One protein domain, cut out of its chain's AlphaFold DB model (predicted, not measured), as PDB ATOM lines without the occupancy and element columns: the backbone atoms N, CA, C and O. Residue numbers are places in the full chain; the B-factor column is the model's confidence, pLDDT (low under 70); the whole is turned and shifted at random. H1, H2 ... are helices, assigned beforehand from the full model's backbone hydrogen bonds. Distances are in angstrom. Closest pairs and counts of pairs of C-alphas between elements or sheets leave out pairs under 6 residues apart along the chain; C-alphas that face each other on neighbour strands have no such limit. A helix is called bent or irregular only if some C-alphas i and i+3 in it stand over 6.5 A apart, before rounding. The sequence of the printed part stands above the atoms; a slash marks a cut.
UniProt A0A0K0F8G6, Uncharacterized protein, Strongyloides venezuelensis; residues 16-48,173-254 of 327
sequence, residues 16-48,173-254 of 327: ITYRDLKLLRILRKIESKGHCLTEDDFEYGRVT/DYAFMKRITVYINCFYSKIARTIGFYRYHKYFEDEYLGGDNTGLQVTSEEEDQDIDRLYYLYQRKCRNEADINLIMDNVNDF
ATOM      1  N   ILE A  16     -64.137  18.930   9.113       69.38
ATOM      2  CA  ILE A  16     -62.863  19.430   9.633       69.38
ATOM      3  C   ILE A  16     -63.049  19.790  11.104       69.38
ATOM      4  O   ILE A  16     -63.916  20.583  11.469       69.38
ATOM      5  N   THR A  17     -62.260  19.140  11.951       80.81
ATOM      6  CA  THR A  17     -62.322  19.294  13.402       80.81
ATOM      7  C   THR A  17     -61.475  20.484  13.860       80.81
ATOM      8  O   THR A  17     -60.606  20.975  13.142       80.81
ATOM      9  N   TYR A  18     -61.671  20.943  15.097       80.44
ATOM     10  CA  TYR A  18     -60.782  21.952  15.691       80.44
ATOM     11  C   TYR A  18     -59.323  21.470  15.771       80.44
ATOM     12  O   TYR A  18     -58.392  22.253  15.579       80.44
ATOM     13  N   ARG A  19     -59.120  20.166  16.002       84.31
ATOM     14  CA  ARG A  19     -57.798  19.529  15.963       84.31
ATOM     15  C   ARG A  19     -57.180  19.649  14.567       84.31
ATOM     16  O   ARG A  19     -56.042  20.091  14.456       84.31
ATOM     17  N   ASP A  20     -57.960  19.419  13.509       86.81
ATOM     18  CA  ASP A  20     -57.502  19.600  12.124       86.81
ATOM     19  C   ASP A  20     -57.059  21.036  11.828       86.81
ATOM     20  O   ASP A  20     -56.061  21.230  11.142       86.81
ATOM     21  N   LEU A  21     -57.736  22.055  12.369       86.19
ATOM     22  CA  LEU A  21     -57.319  23.453  12.186       86.19
ATOM     23  C   LEU A  21     -55.922  23.720  12.766       86.19
ATOM     24  O   LEU A  21     -55.111  24.396  12.128       86.19
ATOM     25  N   LYS A  22     -55.609  23.158  13.942       88.31
ATOM     26  CA  LYS A  22     -54.266  23.252  14.537       88.31
ATOM     27  C   LYS A  22     -53.220  22.545  13.675       88.31
ATOM     28  O   LYS A  22     -52.173  23.123  13.389       88.31
ATOM     29  N   LEU A  23     -53.523  21.334  13.211       91.88
ATOM     30  CA  LEU A  23     -52.628  20.559  12.349       91.88
ATOM     31  C   LEU A  23     -52.400  21.246  10.992       91.88
ATOM     32  O   LEU A  23     -51.279  21.289  10.495       91.88
ATOM     33  N   LEU A  24     -53.425  21.880  10.418       90.88
ATOM     34  CA  LEU A  24     -53.301  22.657   9.182       90.88
ATOM     35  C   LEU A  24     -52.367  23.868   9.342       90.88
ATOM     36  O   LEU A  24     -51.614  24.170   8.415       90.88
ATOM     37  N   ARG A  25     -52.361  24.542  10.504       90.31
ATOM     38  CA  ARG A  25     -51.388  25.616  10.805       90.31
ATOM     39  C   ARG A  25     -49.959  25.081  10.864       90.31
ATOM     40  O   ARG A  25     -49.054  25.665  10.268       90.31
ATOM     41  N   ILE A  26     -49.765  23.938  11.525       92.94
ATOM     42  CA  ILE A  26     -48.471  23.244  11.563       92.94
ATOM     43  C   ILE A  26     -48.006  22.919  10.142       92.94
ATOM     44  O   ILE A  26     -46.875  23.244   9.778       92.94
ATOM     45  N   LEU A  27     -48.889  22.349   9.324       93.19
ATOM     46  CA  LEU A  27     -48.576  21.972   7.953       93.19
ATOM     47  C   LEU A  27     -48.143  23.175   7.106       93.19
ATOM     48  O   LEU A  27     -47.155  23.079   6.384       93.19
ATOM     49  N   ARG A  28     -48.792  24.339   7.254       90.69
ATOM     50  CA  ARG A  28     -48.343  25.568   6.574       90.69
ATOM     51  C   ARG A  28     -46.953  26.008   6.994       90.69
ATOM     52  O   ARG A  28     -46.168  26.441   6.149       90.69
ATOM     53  N   LYS A  29     -46.632  25.920   8.287       94.06
ATOM     54  CA  LYS A  29     -45.283  26.234   8.774       94.06
ATOM     55  C   LYS A  29     -44.258  25.291   8.132       94.06
ATOM     56  O   LYS A  29     -43.235  25.759   7.645       94.06
ATOM     57  N   ILE A  30     -44.580  23.999   8.035       95.12
ATOM     58  CA  ILE A  30     -43.736  22.998   7.367       95.12
ATOM     59  C   ILE A  30     -43.561  23.311   5.876       95.12
ATOM     60  O   ILE A  30     -42.450  23.244   5.368       95.12
ATOM     61  N   GLU A  31     -44.616  23.681   5.158       92.06
ATOM     62  CA  GLU A  31     -44.522  23.984   3.724       92.06
ATOM     63  C   GLU A  31     -43.765  25.284   3.433       92.06
ATOM     64  O   GLU A  31     -43.012  25.347   2.462       92.06
ATOM     65  N   SER A  32     -43.956  26.312   4.265       92.62
ATOM     66  CA  SER A  32     -43.323  27.625   4.085       92.62
ATOM     67  C   SER A  32     -41.859  27.650   4.524       92.62
ATOM     68  O   SER A  32     -41.043  28.281   3.855       92.62
ATOM     69  N   LYS A  33     -41.514  26.969   5.625       92.69
ATOM     70  CA  LYS A  33     -40.160  26.977   6.211       92.69
ATOM     71  C   LYS A  33     -39.384  25.675   6.001       92.69
ATOM     72  O   LYS A  33     -38.205  25.609   6.319       92.69
ATOM     73  N   GLY A  34     -40.025  24.627   5.494       93.62
ATOM     74  CA  GLY A  34     -39.456  23.280   5.393       93.62
ATOM     75  C   GLY A  34     -39.617  22.435   6.665       93.62
ATOM     76  O   GLY A  34     -39.426  21.224   6.610       93.62
ATOM     77  N   HIS A  35     -39.987  23.026   7.802       95.06
ATOM     78  CA  HIS A  35     -40.219  22.333   9.074       95.06
ATOM     79  C   HIS A  35     -41.022  23.216  10.043       95.06
ATOM     80  O   HIS A  35     -41.187  24.417   9.826       95.06
ATOM     81  N   CYS A  36     -41.493  22.640  11.152       94.69
ATOM     82  CA  CYS A  36     -42.079  23.398  12.268       94.69
ATOM     83  C   CYS A  36     -41.315  23.267  13.600       94.69
ATOM     84  O   CYS A  36     -41.809  23.757  14.619       94.69
ATOM     85  N   LEU A  37     -40.137  22.634  13.566       93.81
ATOM     86  CA  LEU A  37     -39.201  22.411  14.679       93.81
ATOM     87  C   LEU A  37     -38.605  23.712  15.253       93.81
ATOM     88  O   LEU A  37     -38.526  24.711  14.531       93.81
ATOM     89  N   THR A  38     -38.212  23.689  16.531       93.38
ATOM     90  CA  THR A  38     -37.440  24.755  17.209       93.38
ATOM     91  C   THR A  38     -35.930  24.591  16.982       93.38
ATOM     92  O   THR A  38     -35.494  23.582  16.434       93.38
ATOM     93  N   GLU A  39     -35.115  25.564  17.396       92.81
ATOM     94  CA  GLU A  39     -33.648  25.422  17.367       92.81
ATOM     95  C   GLU A  39     -33.165  24.320  18.321       92.81
ATOM     96  O   GLU A  39     -32.339  23.497  17.932       92.81
ATOM     97  N   ASP A  40     -33.767  24.217  19.510       94.50
ATOM     98  CA  ASP A  40     -33.482  23.139  20.466       94.50
ATOM     99  C   ASP A  40     -33.777  21.750  19.886       94.50
ATOM    100  O   ASP A  40     -33.022  20.805  20.116       94.50
ATOM    101  N   ASP A  41     -34.851  21.619  19.092       93.50
ATOM    102  CA  ASP A  41     -35.171  20.370  18.393       93.50
ATOM    103  C   ASP A  41     -34.018  19.963  17.452       93.50
ATOM    104  O   ASP A  41     -33.684  18.780  17.361       93.50
ATOM    105  N   PHE A  42     -33.393  20.923  16.758       92.38
ATOM    106  CA  PHE A  42     -32.258  20.649  15.871       92.38
ATOM    107  C   PHE A  42     -30.986  20.305  16.629       92.38
ATOM    108  O   PHE A  42     -30.284  19.384  16.214       92.38
ATOM    109  N   GLU A  43     -30.691  21.018  17.715       92.00
ATOM    110  CA  GLU A  43     -29.488  20.756  18.502       92.00
ATOM    111  C   GLU A  43     -29.572  19.387  19.186       92.00
ATOM    112  O   GLU A  43     -28.647  18.586  19.072       92.00
ATOM    113  N   TYR A  44     -30.718  19.048  19.786       92.69
ATOM    114  CA  TYR A  44     -30.946  17.718  20.358       92.69
ATOM    115  C   TYR A  44     -30.968  16.617  19.288       92.69
ATOM    116  O   TYR A  44     -30.492  15.503  19.504       92.69
ATOM    117  N   GLY A  45     -31.488  16.932  18.101       93.25
ATOM    118  CA  GLY A  45     -31.470  16.039  16.948       93.25
ATOM    119  C   GLY A  45     -30.092  15.883  16.300       93.25
ATOM    120  O   GLY A  45     -29.941  15.080  15.381       93.25
ATOM    121  N   ARG A  46     -29.064  16.629  16.708       95.00
ATOM    122  CA  ARG A  46     -27.761  16.602  16.047       95.00
ATOM    123  C   ARG A  46     -26.928  15.415  16.525       95.00
ATOM    124  O   ARG A  46     -26.418  15.395  17.640       95.00
ATOM    125  N   VAL A  47     -26.680  14.453  15.636       93.31
ATOM    126  CA  VAL A  47     -25.833  13.289  15.941       93.31
ATOM    127  C   VAL A  47     -24.526  13.362  15.167       93.31
ATOM    128  O   VAL A  47     -24.500  13.392  13.936       93.31
ATOM    129  N   THR A  48     -23.415  13.354  15.901       92.44
ATOM    130  CA  THR A  48     -22.075  13.277  15.313       92.44
ATOM    131  C   THR A  48     -21.670  11.817  15.167       92.44
ATOM    132  O   THR A  48     -21.536  11.100  16.156       92.44
ATOM    133  N   ASP A 173     -23.869   0.541   1.711       83.62
ATOM    134  CA  ASP A 173     -23.758  -0.643   2.558       83.62
ATOM    135  C   ASP A 173     -24.742  -0.660   3.742       83.62
ATOM    136  O   ASP A 173     -25.261   0.357   4.216       83.62
ATOM    137  N   TYR A 174     -24.983  -1.874   4.239       83.94
ATOM    138  CA  TYR A 174     -25.910  -2.116   5.339       83.94
ATOM    139  C   TYR A 174     -25.501  -1.394   6.630       83.94
ATOM    140  O   TYR A 174     -26.362  -0.985   7.404       83.94
ATOM    141  N   ALA A 175     -24.200  -1.216   6.874       83.62
ATOM    142  CA  ALA A 175     -23.710  -0.584   8.095       83.62
ATOM    143  C   ALA A 175     -24.108   0.896   8.168       83.62
ATOM    144  O   ALA A 175     -24.554   1.358   9.222       83.62
ATOM    145  N   PHE A 176     -23.989   1.629   7.057       87.81
ATOM    146  CA  PHE A 176     -24.472   3.002   6.974       87.81
ATOM    147  C   PHE A 176     -26.000   3.051   7.049       87.81
ATOM    148  O   PHE A 176     -26.534   3.771   7.893       87.81
ATOM    149  N   MET A 177     -26.700   2.233   6.252       89.38
ATOM    150  CA  MET A 177     -28.170   2.183   6.258       89.38
ATOM    151  C   MET A 177     -28.740   1.912   7.650       89.38
ATOM    152  O   MET A 177     -29.618   2.643   8.097       89.38
ATOM    153  N   LYS A 178     -28.182   0.946   8.392       88.00
ATOM    154  CA  LYS A 178     -28.596   0.638   9.767       88.00
ATOM    155  C   LYS A 178     -28.490   1.861  10.682       88.00
ATOM    156  O   LYS A 178     -29.393   2.098  11.475       88.00
ATOM    157  N   ARG A 179     -27.417   2.653  10.579       89.25
ATOM    158  CA  ARG A 179     -27.241   3.873  11.391       89.25
ATOM    159  C   ARG A 179     -28.288   4.934  11.059       89.25
ATOM    160  O   ARG A 179     -28.838   5.537  11.974       89.25
ATOM    161  N   ILE A 180     -28.570   5.136   9.772       93.00
ATOM    162  CA  ILE A 180     -29.606   6.070   9.314       93.00
ATOM    163  C   ILE A 180     -30.985   5.613   9.798       93.00
ATOM    164  O   ILE A 180     -31.712   6.416  10.368       93.00
ATOM    165  N   THR A 181     -31.317   4.328   9.657       92.19
ATOM    166  CA  THR A 181     -32.572   3.755  10.162       92.19
ATOM    167  C   THR A 181     -32.718   3.939  11.668       92.19
ATOM    168  O   THR A 181     -33.753   4.414  12.113       92.19
ATOM    169  N   VAL A 182     -31.685   3.634  12.462       91.19
ATOM    170  CA  VAL A 182     -31.731   3.829  13.922       91.19
ATOM    171  C   VAL A 182     -31.989   5.293  14.273       91.19
ATOM    172  O   VAL A 182     -32.837   5.572  15.114       91.19
ATOM    173  N   TYR A 183     -31.313   6.229  13.604       94.31
ATOM    174  CA  TYR A 183     -31.575   7.653  13.801       94.31
ATOM    175  C   TYR A 183     -33.031   8.003  13.457       94.31
ATOM    176  O   TYR A 183     -33.692   8.684  14.237       94.31
ATOM    177  N   ILE A 184     -33.541   7.538  12.308       95.25
ATOM    178  CA  ILE A 184     -34.926   7.804  11.897       95.25
ATOM    179  C   ILE A 184     -35.907   7.281  12.941       95.25
ATOM    180  O   ILE A 184     -36.836   7.990  13.308       95.25
ATOM    181  N   ASN A 185     -35.662   6.080  13.450       92.44
ATOM    182  CA  ASN A 185     -36.497   5.448  14.455       92.44
ATOM    183  C   ASN A 185     -36.534   6.250  15.756       92.44
ATOM    184  O   ASN A 185     -37.619   6.530  16.256       92.44
ATOM    185  N   CYS A 186     -35.378   6.679  16.267       92.88
ATOM    186  CA  CYS A 186     -35.296   7.476  17.494       92.88
ATOM    187  C   CYS A 186     -35.939   8.862  17.362       92.88
ATOM    188  O   CYS A 186     -36.523   9.368  18.315       92.88
ATOM    189  N   PHE A 187     -35.832   9.490  16.191       95.00
ATOM    190  CA  PHE A 187     -36.296  10.859  15.969       95.00
ATOM    191  C   PHE A 187     -37.579  10.948  15.134       95.00
ATOM    192  O   PHE A 187     -37.901  12.028  14.631       95.00
ATOM    193  N   TYR A 188     -38.325   9.850  14.988       94.38
ATOM    194  CA  TYR A 188     -39.466   9.749  14.075       94.38
ATOM    195  C   TYR A 188     -40.478  10.888  14.252       94.38
ATOM    196  O   TYR A 188     -40.750  11.612  13.291       94.38
ATOM    197  N   SER A 189     -40.940  11.146  15.481       93.62
ATOM    198  CA  SER A 189     -41.889  12.235  15.754       93.62
ATOM    199  C   SER A 189     -41.377  13.618  15.340       93.62
ATOM    200  O   SER A 189     -42.134  14.476  14.882       93.62
ATOM    201  N   LYS A 190     -40.068  13.864  15.466       95.50
ATOM    202  CA  LYS A 190     -39.452  15.124  15.028       95.50
ATOM    203  C   LYS A 190     -39.301  15.162  13.508       95.50
ATOM    204  O   LYS A 190     -39.532  16.200  12.896       95.50
ATOM    205  N   ILE A 191     -38.985  14.034  12.878       96.25
ATOM    206  CA  ILE A 191     -38.892  13.914  11.420       96.25
ATOM    207  C   ILE A 191     -40.258  14.148  10.767       96.25
ATOM    208  O   ILE A 191     -40.325  14.870   9.769       96.25
ATOM    209  N   ALA A 192     -41.350  13.665  11.367       95.12
ATOM    210  CA  ALA A 192     -42.725  13.917  10.921       95.12
ATOM    211  C   ALA A 192     -43.104  15.414  10.879       95.12
ATOM    212  O   ALA A 192     -44.059  15.823  10.215       95.12
ATOM    213  N   ARG A 193     -42.316  16.270  11.539       95.25
ATOM    214  CA  ARG A 193     -42.449  17.734  11.549       95.25
ATOM    215  C   ARG A 193     -41.569  18.438  10.503       95.25
ATOM    216  O   ARG A 193     -41.437  19.666  10.539       95.25
ATOM    217  N   THR A 194     -40.983  17.691   9.567       96.62
ATOM    218  CA  THR A 194     -40.153  18.191   8.457       96.62
ATOM    219  C   THR A 194     -40.809  17.918   7.105       96.62
ATOM    220  O   THR A 194     -41.548  16.952   6.938       96.62
ATOM    221  N   ILE A 195     -40.509  18.735   6.094       94.94
ATOM    222  CA  ILE A 195     -41.048  18.568   4.736       94.94
ATOM    223  C   ILE A 195     -40.552  17.281   4.065       94.94
ATOM    224  O   ILE A 195     -41.230  16.740   3.191       94.94
ATOM    225  N   GLY A 196     -39.379  16.784   4.476       94.38
ATOM    226  CA  GLY A 196     -38.799  15.541   3.971       94.38
ATOM    227  C   GLY A 196     -39.712  14.344   4.223       94.38
ATOM    228  O   GLY A 196     -39.932  13.556   3.306       94.38
ATOM    229  N   PHE A 197     -40.316  14.265   5.414       95.31
ATOM    230  CA  PHE A 197     -41.276  13.216   5.761       95.31
ATOM    231  C   PHE A 197     -42.435  13.141   4.764       95.31
ATOM    232  O   PHE A 197     -42.694  12.088   4.197       95.31
ATOM    233  N   TYR A 198     -43.081  14.270   4.469       94.44
ATOM    234  CA  TYR A 198     -44.247  14.305   3.582       94.44
ATOM    235  C   TYR A 198     -43.889  14.045   2.116       94.44
ATOM    236  O   TYR A 198     -44.584  13.301   1.425       94.44
ATOM    237  N   ARG A 199     -42.792  14.639   1.625       92.44
ATOM    238  CA  ARG A 199     -42.357  14.475   0.226       92.44
ATOM    239  C   ARG A 199     -41.942  13.046  -0.099       92.44
ATOM    240  O   ARG A 199     -42.077  12.621  -1.245       92.44
ATOM    241  N   TYR A 200     -41.427  12.322   0.890       93.38
ATOM    242  CA  TYR A 200     -40.889  10.979   0.705       93.38
ATOM    243  C   TYR A 200     -41.521   9.964   1.654       93.38
ATOM    244  O   TYR A 200     -40.866   9.000   2.046       93.38
ATOM    245  N   HIS A 201     -42.805  10.160   1.971       91.75
ATOM    246  CA  HIS A 201     -43.523   9.337   2.941       91.75
ATOM    247  C   HIS A 201     -43.508   7.844   2.600       91.75
ATOM    248  O   HIS A 201     -43.466   7.029   3.507       91.75
ATOM    249  N   LYS A 202     -43.407   7.483   1.312       90.38
ATOM    250  CA  LYS A 202     -43.244   6.088   0.873       90.38
ATOM    251  C   LYS A 202     -42.160   5.315   1.642       90.38
ATOM    252  O   LYS A 202     -42.278   4.113   1.799       90.38
ATOM    253  N   TYR A 203     -41.104   5.981   2.127       90.56
ATOM    254  CA  TYR A 203     -40.031   5.326   2.887       90.56
ATOM    255  C   TYR A 203     -40.430   4.935   4.311       90.56
ATOM    256  O   TYR A 203     -39.710   4.169   4.941       90.56
ATOM    257  N   PHE A 204     -41.559   5.435   4.801       89.69
ATOM    258  CA  PHE A 204     -42.147   5.122   6.100       89.69
ATOM    259  C   PHE A 204     -43.306   4.122   5.988       89.69
ATOM    260  O   PHE A 204     -43.936   3.823   6.991       89.69
ATOM    261  N   GLU A 205     -43.577   3.598   4.788       84.44
ATOM    262  CA  GLU A 205     -44.591   2.568   4.537       84.44
ATOM    263  C   GLU A 205     -43.991   1.154   4.664       84.44
ATOM    264  O   GLU A 205     -42.764   0.987   4.674       84.44
ATOM    265  N   ASP A 206     -44.860   0.140   4.748       75.25
ATOM    266  CA  ASP A 206     -44.539  -1.259   5.083       75.25
ATOM    267  C   ASP A 206     -43.342  -1.864   4.335       75.25
ATOM    268  O   ASP A 206     -42.565  -2.635   4.897       75.25
ATOM    269  N   GLU A 207     -43.174  -1.511   3.060       76.25
ATOM    270  CA  GLU A 207     -42.120  -2.053   2.192       76.25
ATOM    271  C   GLU A 207     -40.711  -1.529   2.520       76.25
ATOM    272  O   GLU A 207     -39.719  -2.091   2.049       76.25
ATOM    273  N   TYR A 208     -40.614  -0.457   3.310       81.56
ATOM    274  CA  TYR A 208     -39.367   0.223   3.647       81.56
ATOM    275  C   TYR A 208     -39.123   0.209   5.161       81.56
ATOM    276  O   TYR A 208     -38.714  -0.811   5.712       81.56
ATOM    277  N   LEU A 209     -39.330   1.341   5.844       80.81
ATOM    278  CA  LEU A 209     -39.193   1.447   7.298       80.81
ATOM    279  C   LEU A 209     -40.476   1.048   8.038       80.81
ATOM    280  O   LEU A 209     -40.403   0.783   9.232       80.81
ATOM    281  N   GLY A 210     -41.624   1.042   7.348       62.62
ATOM    282  CA  GLY A 210     -42.966   0.990   7.932       62.62
ATOM    283  C   GLY A 210     -43.520  -0.394   8.276       62.62
ATOM    284  O   GLY A 210     -44.602  -0.465   8.840       62.62
ATOM    285  N   GLY A 211     -42.807  -1.487   7.972       61.91
ATOM    286  CA  GLY A 211     -43.334  -2.848   8.152       61.91
ATOM    287  C   GLY A 211     -43.504  -3.274   9.615       61.91
ATOM    288  O   GLY A 211     -43.050  -2.602  10.536       61.91
ATOM    289  N   ASP A 212     -44.109  -4.441   9.856       50.91
ATOM    290  CA  ASP A 212     -44.321  -4.966  11.213       50.91
ATOM    291  C   ASP A 212     -43.023  -4.918  12.062       50.91
ATOM    292  O   ASP A 212     -42.037  -5.594  11.755       50.91
ATOM    293  N   ASN A 213     -43.052  -4.156  13.170       56.28
ATOM    294  CA  ASN A 213     -41.927  -3.813  14.069       56.28
ATOM    295  C   ASN A 213     -41.013  -2.655  13.620       56.28
ATOM    296  O   ASN A 213     -39.795  -2.718  13.803       56.28
ATOM    297  N   THR A 214     -41.589  -1.567  13.108       65.94
ATOM    298  CA  THR A 214     -40.860  -0.373  12.635       65.94
ATOM    299  C   THR A 214     -39.893   0.252  13.644       65.94
ATOM    300  O   THR A 214     -38.982   0.978  13.255       65.94
ATOM    301  N   GLY A 215     -40.045  -0.010  14.947       74.88
ATOM    302  CA  GLY A 215     -39.209   0.585  15.994       74.88
ATOM    303  C   GLY A 215     -39.255   2.118  16.015       74.88
ATOM    304  O   GLY A 215     -38.429   2.724  16.696       74.88
ATOM    305  N   LEU A 216     -40.179   2.729  15.259       87.44
ATOM    306  CA  LEU A 216     -40.396   4.167  15.194       87.44
ATOM    307  C   LEU A 216     -40.889   4.625  16.560       87.44
ATOM    308  O   LEU A 216     -41.869   4.104  17.092       87.44
ATOM    309  N   GLN A 217     -40.166   5.567  17.153       87.75
ATOM    310  CA  GLN A 217     -40.443   6.028  18.500       87.75
ATOM    311  C   GLN A 217     -41.387   7.221  18.448       87.75
ATOM    312  O   GLN A 217     -41.074   8.259  17.861       87.75
ATOM    313  N   VAL A 218     -42.529   7.049  19.106       89.31
ATOM    314  CA  VAL A 218     -43.494   8.097  19.431       89.31
ATOM    315  C   VAL A 218     -43.636   8.184  20.946       89.31
ATOM    316  O   VAL A 218     -43.491   7.194  21.664       89.31
ATOM    317  N   THR A 219     -43.905   9.381  21.445       88.50
ATOM    318  CA  THR A 219     -44.046   9.654  22.881       88.50
ATOM    319  C   THR A 219     -45.422   9.274  23.421       88.50
ATOM    320  O   THR A 219     -45.570   9.034  24.619       88.50
ATOM    321  N   SER A 220     -46.440   9.219  22.557       90.19
ATOM    322  CA  SER A 220     -47.814   8.879  22.925       90.19
ATOM    323  C   SER A 220     -48.631   8.411  21.719       90.19
ATOM    324  O   SER A 220     -48.311   8.735  20.578       90.19
ATOM    325  N   GLU A 221     -49.735   7.708  21.983       89.44
ATOM    326  CA  GLU A 221     -50.734   7.360  20.960       89.44
ATOM    327  C   GLU A 221     -51.347   8.614  20.314       89.44
ATOM    328  O   GLU A 221     -51.667   8.619  19.129       89.44
ATOM    329  N   GLU A 222     -51.486   9.706  21.073       90.81
ATOM    330  CA  GLU A 222     -52.002  10.963  20.533       90.81
ATOM    331  C   GLU A 222     -51.059  11.570  19.487       90.81
ATOM    332  O   GLU A 222     -51.535  12.080  18.472       90.81
ATOM    333  N   GLU A 223     -49.746  11.493  19.724       91.19
ATOM    334  CA  GLU A 223     -48.722  11.956  18.783       91.19
ATOM    335  C   GLU A 223     -48.735  11.123  17.499       91.19
ATOM    336  O   GLU A 223     -48.700  11.690  16.409       91.19
ATOM    337  N   ASP A 224     -48.859   9.802  17.617       90.38
ATOM    338  CA  ASP A 224     -48.959   8.894  16.471       90.38
ATOM    339  C   ASP A 224     -50.184   9.223  15.597       90.38
ATOM    340  O   ASP A 224     -50.073   9.471  14.394       90.38
ATOM    341  N   GLN A 225     -51.348   9.389  16.233       90.62
ATOM    342  CA  GLN A 225     -52.578   9.813  15.557       90.62
ATOM    343  C   GLN A 225     -52.446  11.194  14.896       90.62
ATOM    344  O   GLN A 225     -53.023  11.425  13.831       90.62
ATOM    345  N   ASP A 226     -51.713  12.130  15.508       92.12
ATOM    346  CA  ASP A 226     -51.455  13.451  14.927       92.12
ATOM    347  C   ASP A 226     -50.551  13.383  13.697       92.12
ATOM    348  O   ASP A 226     -50.805  14.098  12.726       92.12
ATOM    349  N   ILE A 227     -49.531  12.521  13.710       93.75
ATOM    350  CA  ILE A 227     -48.638  12.296  12.567       93.75
ATOM    351  C   ILE A 227     -49.433  11.740  11.381       93.75
ATOM    352  O   ILE A 227     -49.389  12.313  10.285       93.75
ATOM    353  N   ASP A 228     -50.232  10.699  11.612       90.94
ATOM    354  CA  ASP A 228     -51.101  10.108  10.590       90.94
ATOM    355  C   ASP A 228     -52.108  11.124  10.049       90.94
ATOM    356  O   ASP A 228     -52.318  11.260   8.836       90.94
ATOM    357  N   ARG A 229     -52.724  11.897  10.952       92.31
ATOM    358  CA  ARG A 229     -53.710  12.905  10.569       92.31
ATOM    359  C   ARG A 229     -53.080  14.049   9.779       92.31
ATOM    360  O   ARG A 229     -53.682  14.500   8.802       92.31
ATOM    361  N   LEU A 230     -51.882  14.500  10.148       93.12
ATOM    362  CA  LEU A 230     -51.112  15.493   9.397       93.12
ATOM    363  C   LEU A 230     -50.799  15.004   7.985       93.12
ATOM    364  O   LEU A 230     -51.002  15.750   7.023       93.12
ATOM    365  N   TYR A 231     -50.352  13.755   7.842       92.50
ATOM    366  CA  TYR A 231     -50.073  13.178   6.530       92.50
ATOM    367  C   TYR A 231     -51.337  13.080   5.668       92.50
ATOM    368  O   TYR A 231     -51.332  13.495   4.506       92.50
ATOM    369  N   TYR A 232     -52.456  12.640   6.246       90.69
ATOM    370  CA  TYR A 232     -53.754  12.625   5.570       90.69
ATOM    371  C   TYR A 232     -54.172  14.020   5.071       90.69
ATOM    372  O   TYR A 232     -54.586  14.178   3.917       90.69
ATOM    373  N   LEU A 233     -54.038  15.052   5.912       90.25
ATOM    374  CA  LEU A 233     -54.348  16.436   5.540       90.25
ATOM    375  C   LEU A 233     -53.431  16.942   4.416       90.25
ATOM    376  O   LEU A 233     -53.910  17.590   3.483       90.25
ATOM    377  N   TYR A 234     -52.142  16.595   4.459       91.50
ATOM    378  CA  TYR A 234     -51.190  16.899   3.392       91.50
ATOM    379  C   TYR A 234     -51.588  16.255   2.060       91.50
ATOM    380  O   TYR A 234     -51.677  16.945   1.042       91.50
ATOM    381  N   GLN A 235     -51.915  14.959   2.056       90.06
ATOM    382  CA  GLN A 235     -52.344  14.258   0.843       90.06
ATOM    383  C   GLN A 235     -53.602  14.880   0.224       90.06
ATOM    384  O   GLN A 235     -53.651  15.085  -0.993       90.06
ATOM    385  N   ARG A 236     -54.617  15.201   1.040       86.31
ATOM    386  CA  ARG A 236     -55.849  15.850   0.555       86.31
ATOM    387  C   ARG A 236     -55.574  17.221  -0.045       86.31
ATOM    388  O   ARG A 236     -56.119  17.551  -1.098       86.31
ATOM    389  N   LYS A 237     -54.684  17.994   0.581       83.94
ATOM    390  CA  LYS A 237     -54.256  19.290   0.056       83.94
ATOM    391  C   LYS A 237     -53.584  19.145  -1.313       83.94
ATOM    392  O   LYS A 237     -53.964  19.839  -2.252       83.94
ATOM    393  N   CYS A 238     -52.653  18.203  -1.471       83.81
ATOM    394  CA  CYS A 238     -51.991  17.947  -2.756       83.81
ATOM    395  C   CYS A 238     -52.955  17.495  -3.868       83.81
ATOM    396  O   CYS A 238     -52.665  17.693  -5.048       83.81
ATOM    397  N   ARG A 239     -54.106  16.911  -3.514       82.75
ATOM    398  CA  ARG A 239     -55.165  16.515  -4.458       82.75
ATOM    399  C   ARG A 239     -56.095  17.668  -4.867       82.75
ATOM    400  O   ARG A 239     -57.027  17.432  -5.630       82.75
ATOM    401  N   ASN A 240     -55.823  18.903  -4.428       67.88
ATOM    402  CA  ASN A 240     -56.634  20.098  -4.692       67.88
ATOM    403  C   ASN A 240     -58.106  19.941  -4.281       67.88
ATOM    404  O   ASN A 240     -59.010  20.426  -4.965       67.88
ATOM    405  N   GLU A 241     -58.367  19.283  -3.152       66.38
ATOM    406  CA  GLU A 241     -59.715  19.267  -2.592       66.38
ATOM    407  C   GLU A 241     -60.102  20.684  -2.133       66.38
ATOM    408  O   GLU A 241     -59.511  21.239  -1.202       66.38
ATOM    409  N   ALA A 242     -61.078  21.282  -2.829       60.94
ATOM    410  CA  ALA A 242     -61.440  22.699  -2.722       60.94
ATOM    411  C   ALA A 242     -61.749  23.155  -1.284       60.94
ATOM    412  O   ALA A 242     -61.403  24.276  -0.908       60.94
ATOM    413  N   ASP A 243     -62.329  22.272  -0.470       64.50
ATOM    414  CA  ASP A 243     -62.744  22.574   0.902       64.50
ATOM    415  C   ASP A 243     -61.554  22.867   1.832       64.50
ATOM    416  O   ASP A 243     -61.630  23.766   2.668       64.50
ATOM    417  N   ILE A 244     -60.424  22.166   1.666       64.69
ATOM    418  CA  ILE A 244     -59.227  22.387   2.496       64.69
ATOM    419  C   ILE A 244     -58.517  23.675   2.101       64.69
ATOM    420  O   ILE A 244     -58.042  24.397   2.976       64.69
ATOM    421  N   ASN A 245     -58.457  23.987   0.807       64.12
ATOM    422  CA  ASN A 245     -57.821  25.215   0.334       64.12
ATOM    423  C   ASN A 245     -58.584  26.453   0.824       64.12
ATOM    424  O   ASN A 245     -57.973  27.372   1.353       64.12
ATOM    425  N   LEU A 246     -59.918  26.420   0.771       61.16
ATOM    426  CA  LEU A 246     -60.760  27.521   1.240       61.16
ATOM    427  C   LEU A 246     -60.667  27.725   2.761       61.16
ATOM    428  O   LEU A 246     -60.620  28.852   3.246       61.16
ATOM    429  N   ILE A 247     -60.588  26.637   3.533       66.62
ATOM    430  CA  ILE A 247     -60.334  26.711   4.980       66.62
ATOM    431  C   ILE A 247     -58.918  27.190   5.251       66.62
ATOM    432  O   ILE A 247     -58.689  27.912   6.224       66.62
ATOM    433  N   MET A 248     -57.964  26.821   4.395       63.59
ATOM    434  CA  MET A 248     -56.616  27.302   4.564       63.59
ATOM    435  C   MET A 248     -56.538  28.822   4.392       63.59
ATOM    436  O   MET A 248     -55.987  29.499   5.258       63.59
ATOM    437  N   ASP A 249     -57.165  29.346   3.346       65.06
ATOM    438  CA  ASP A 249     -57.218  30.780   3.089       65.06
ATOM    439  C   ASP A 249     -57.900  31.537   4.242       65.06
ATOM    440  O   ASP A 249     -57.375  32.548   4.691       65.06
ATOM    441  N   ASN A 250     -58.973  30.988   4.828       59.59
ATOM    442  CA  ASN A 250     -59.688  31.610   5.955       59.59
ATOM    443  C   ASN A 250     -58.934  31.573   7.298       59.59
ATOM    444  O   ASN A 250     -59.194  32.388   8.176       59.59
ATOM    445  N   VAL A 251     -58.020  30.619   7.508       60.56
ATOM    446  CA  VAL A 251     -57.193  30.589   8.732       60.56
ATOM    447  C   VAL A 251     -56.076  31.644   8.675       60.56
ATOM    448  O   VAL A 251     -55.517  31.950   9.721       60.56
ATOM    449  N   ASN A 252     -55.754  32.205   7.497       54.12
ATOM    450  CA  ASN A 252     -54.801  33.323   7.385       54.12
ATOM    451  C   ASN A 252     -55.333  34.618   8.024       54.12
ATOM    452  O   ASN A 252     -54.536  35.443   8.450       54.12
ATOM    453  N   ASP A 253     -56.654  34.777   8.135       53.69
ATOM    454  CA  ASP A 253     -57.286  36.002   8.652       53.69
ATOM    455  C   ASP A 253     -57.319  36.075  10.194       53.69
ATOM    456  O   ASP A 253     -57.971  36.948  10.761       53.69
ATOM    457  N   PHE A 254     -56.650  35.147  10.888       50.62
ATOM    458  CA  PHE A 254     -56.607  35.077  12.356       50.62
ATOM    459  C   PHE A 254     -55.212  35.317  12.958       50.62
ATOM    460  O   PHE A 254     -55.065  35.144  14.165       50.62
TER     461      PHE A 254
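AT A GLANCE: This is residues 16 to 48 and 173 to 254 of the 327 residues of an uncharacterized protein of Strongyloides venezuelensis (UniProt A0A0K0F8G6). Two long helices, H8 and H1, cross steeply, and the short helices H4 and H5 sit beside their crossing. H9 lies at one end of the longest axis, while H2 and H3 lie toward the other, where residues 173 to 180 stick out. The printed part has 115 residues with nine named helices, H1 to H9 in chain order, and no named strand; its class is all helix. It is compact, with a radius of gyration of the C-alphas of 15.3 A, and its outline is elongated, spanning 48 by 31 by 25 A.

HOW THE PARTS SIT: H8, residues 221 to 238, is the hub, touching three helices. With its residues 226 to 234 alone it touches H1, residues 18 to 33, at a steep tilt of 65 degrees, the same way; the closest C-alphas are those of Leu 23 and Leu 230, 6.1 A apart. H9, residues 242 to 254, only just touches H1, with 3 pairs of C-alphas within 8 A, the closest being those of Leu 24 and Met 248 at 7.3 A; the two are about perpendicular at 84 degrees. H8 and H9 touch only at the corner, and only just, with 3 pairs; the C-alphas of Lys 237 and Ile 244 are closest, at 6.3 A. H4, residues 188 to 191, only just touches H8, with 3 pairs; its closest C-alphas are those of Ser 189 and Ile 227, 7.5 A apart. H5, residues 195 to 199, is close to H1 but not clearly touching, with the closest C-alphas, those of Ile 30 and Ile 195, 5.8 A apart. H6, residues 201 to 204, and H7, residues 206 to 210, touch only at the corner, with the C-alphas of Phe 204 and Gly 210 closest at 4.6 A. H3, residues 174 to 186, is close to H4 but not clearly touching, with the C-alphas of Ile 184 and Ile 191 closest at 7.3 A. H2, residues 39 to 44, touches no helix; it is apart from H8. Every O i to N i+4 pair is within hydrogen-bond range in H1, H2, H3, H5 and H8; H9 has 6 of 9, H7 has 0 of 1 and 0 of 2 O i to N i+3 pairs, and H4 and H6 are too short for an i+4 pair.

IN THESE COORDINATES: H8 is 26.0 A long from first to last C-alpha, beginning at C-alpha 221 (-50.734, 7.360, 20.960). H1 is 23.2 A long and begins at C-alpha 18 (-60.782, 21.952, 15.691). H9, 20.1 A, ends at C-alpha 254 (-56.607, 35.077, 12.356), and H3 is 18.1 A long. H7 is irregular, but only just: C-alphas 207 and 210 are 6.6 A apart.

THE WHOLE: The C-alphas farthest apart, those of Asp 173 and Asp 253, are 50.0 A apart. Residues 49 to 172 are not printed, and C-alphas 48 and 173 are 19.0 A apart across the cut. Of the links that are printed whole, none is long. Mean pLDDT of the printed part is 85.1; residue 16, residues 210 to 214 and residues 240 to 254 are under 70.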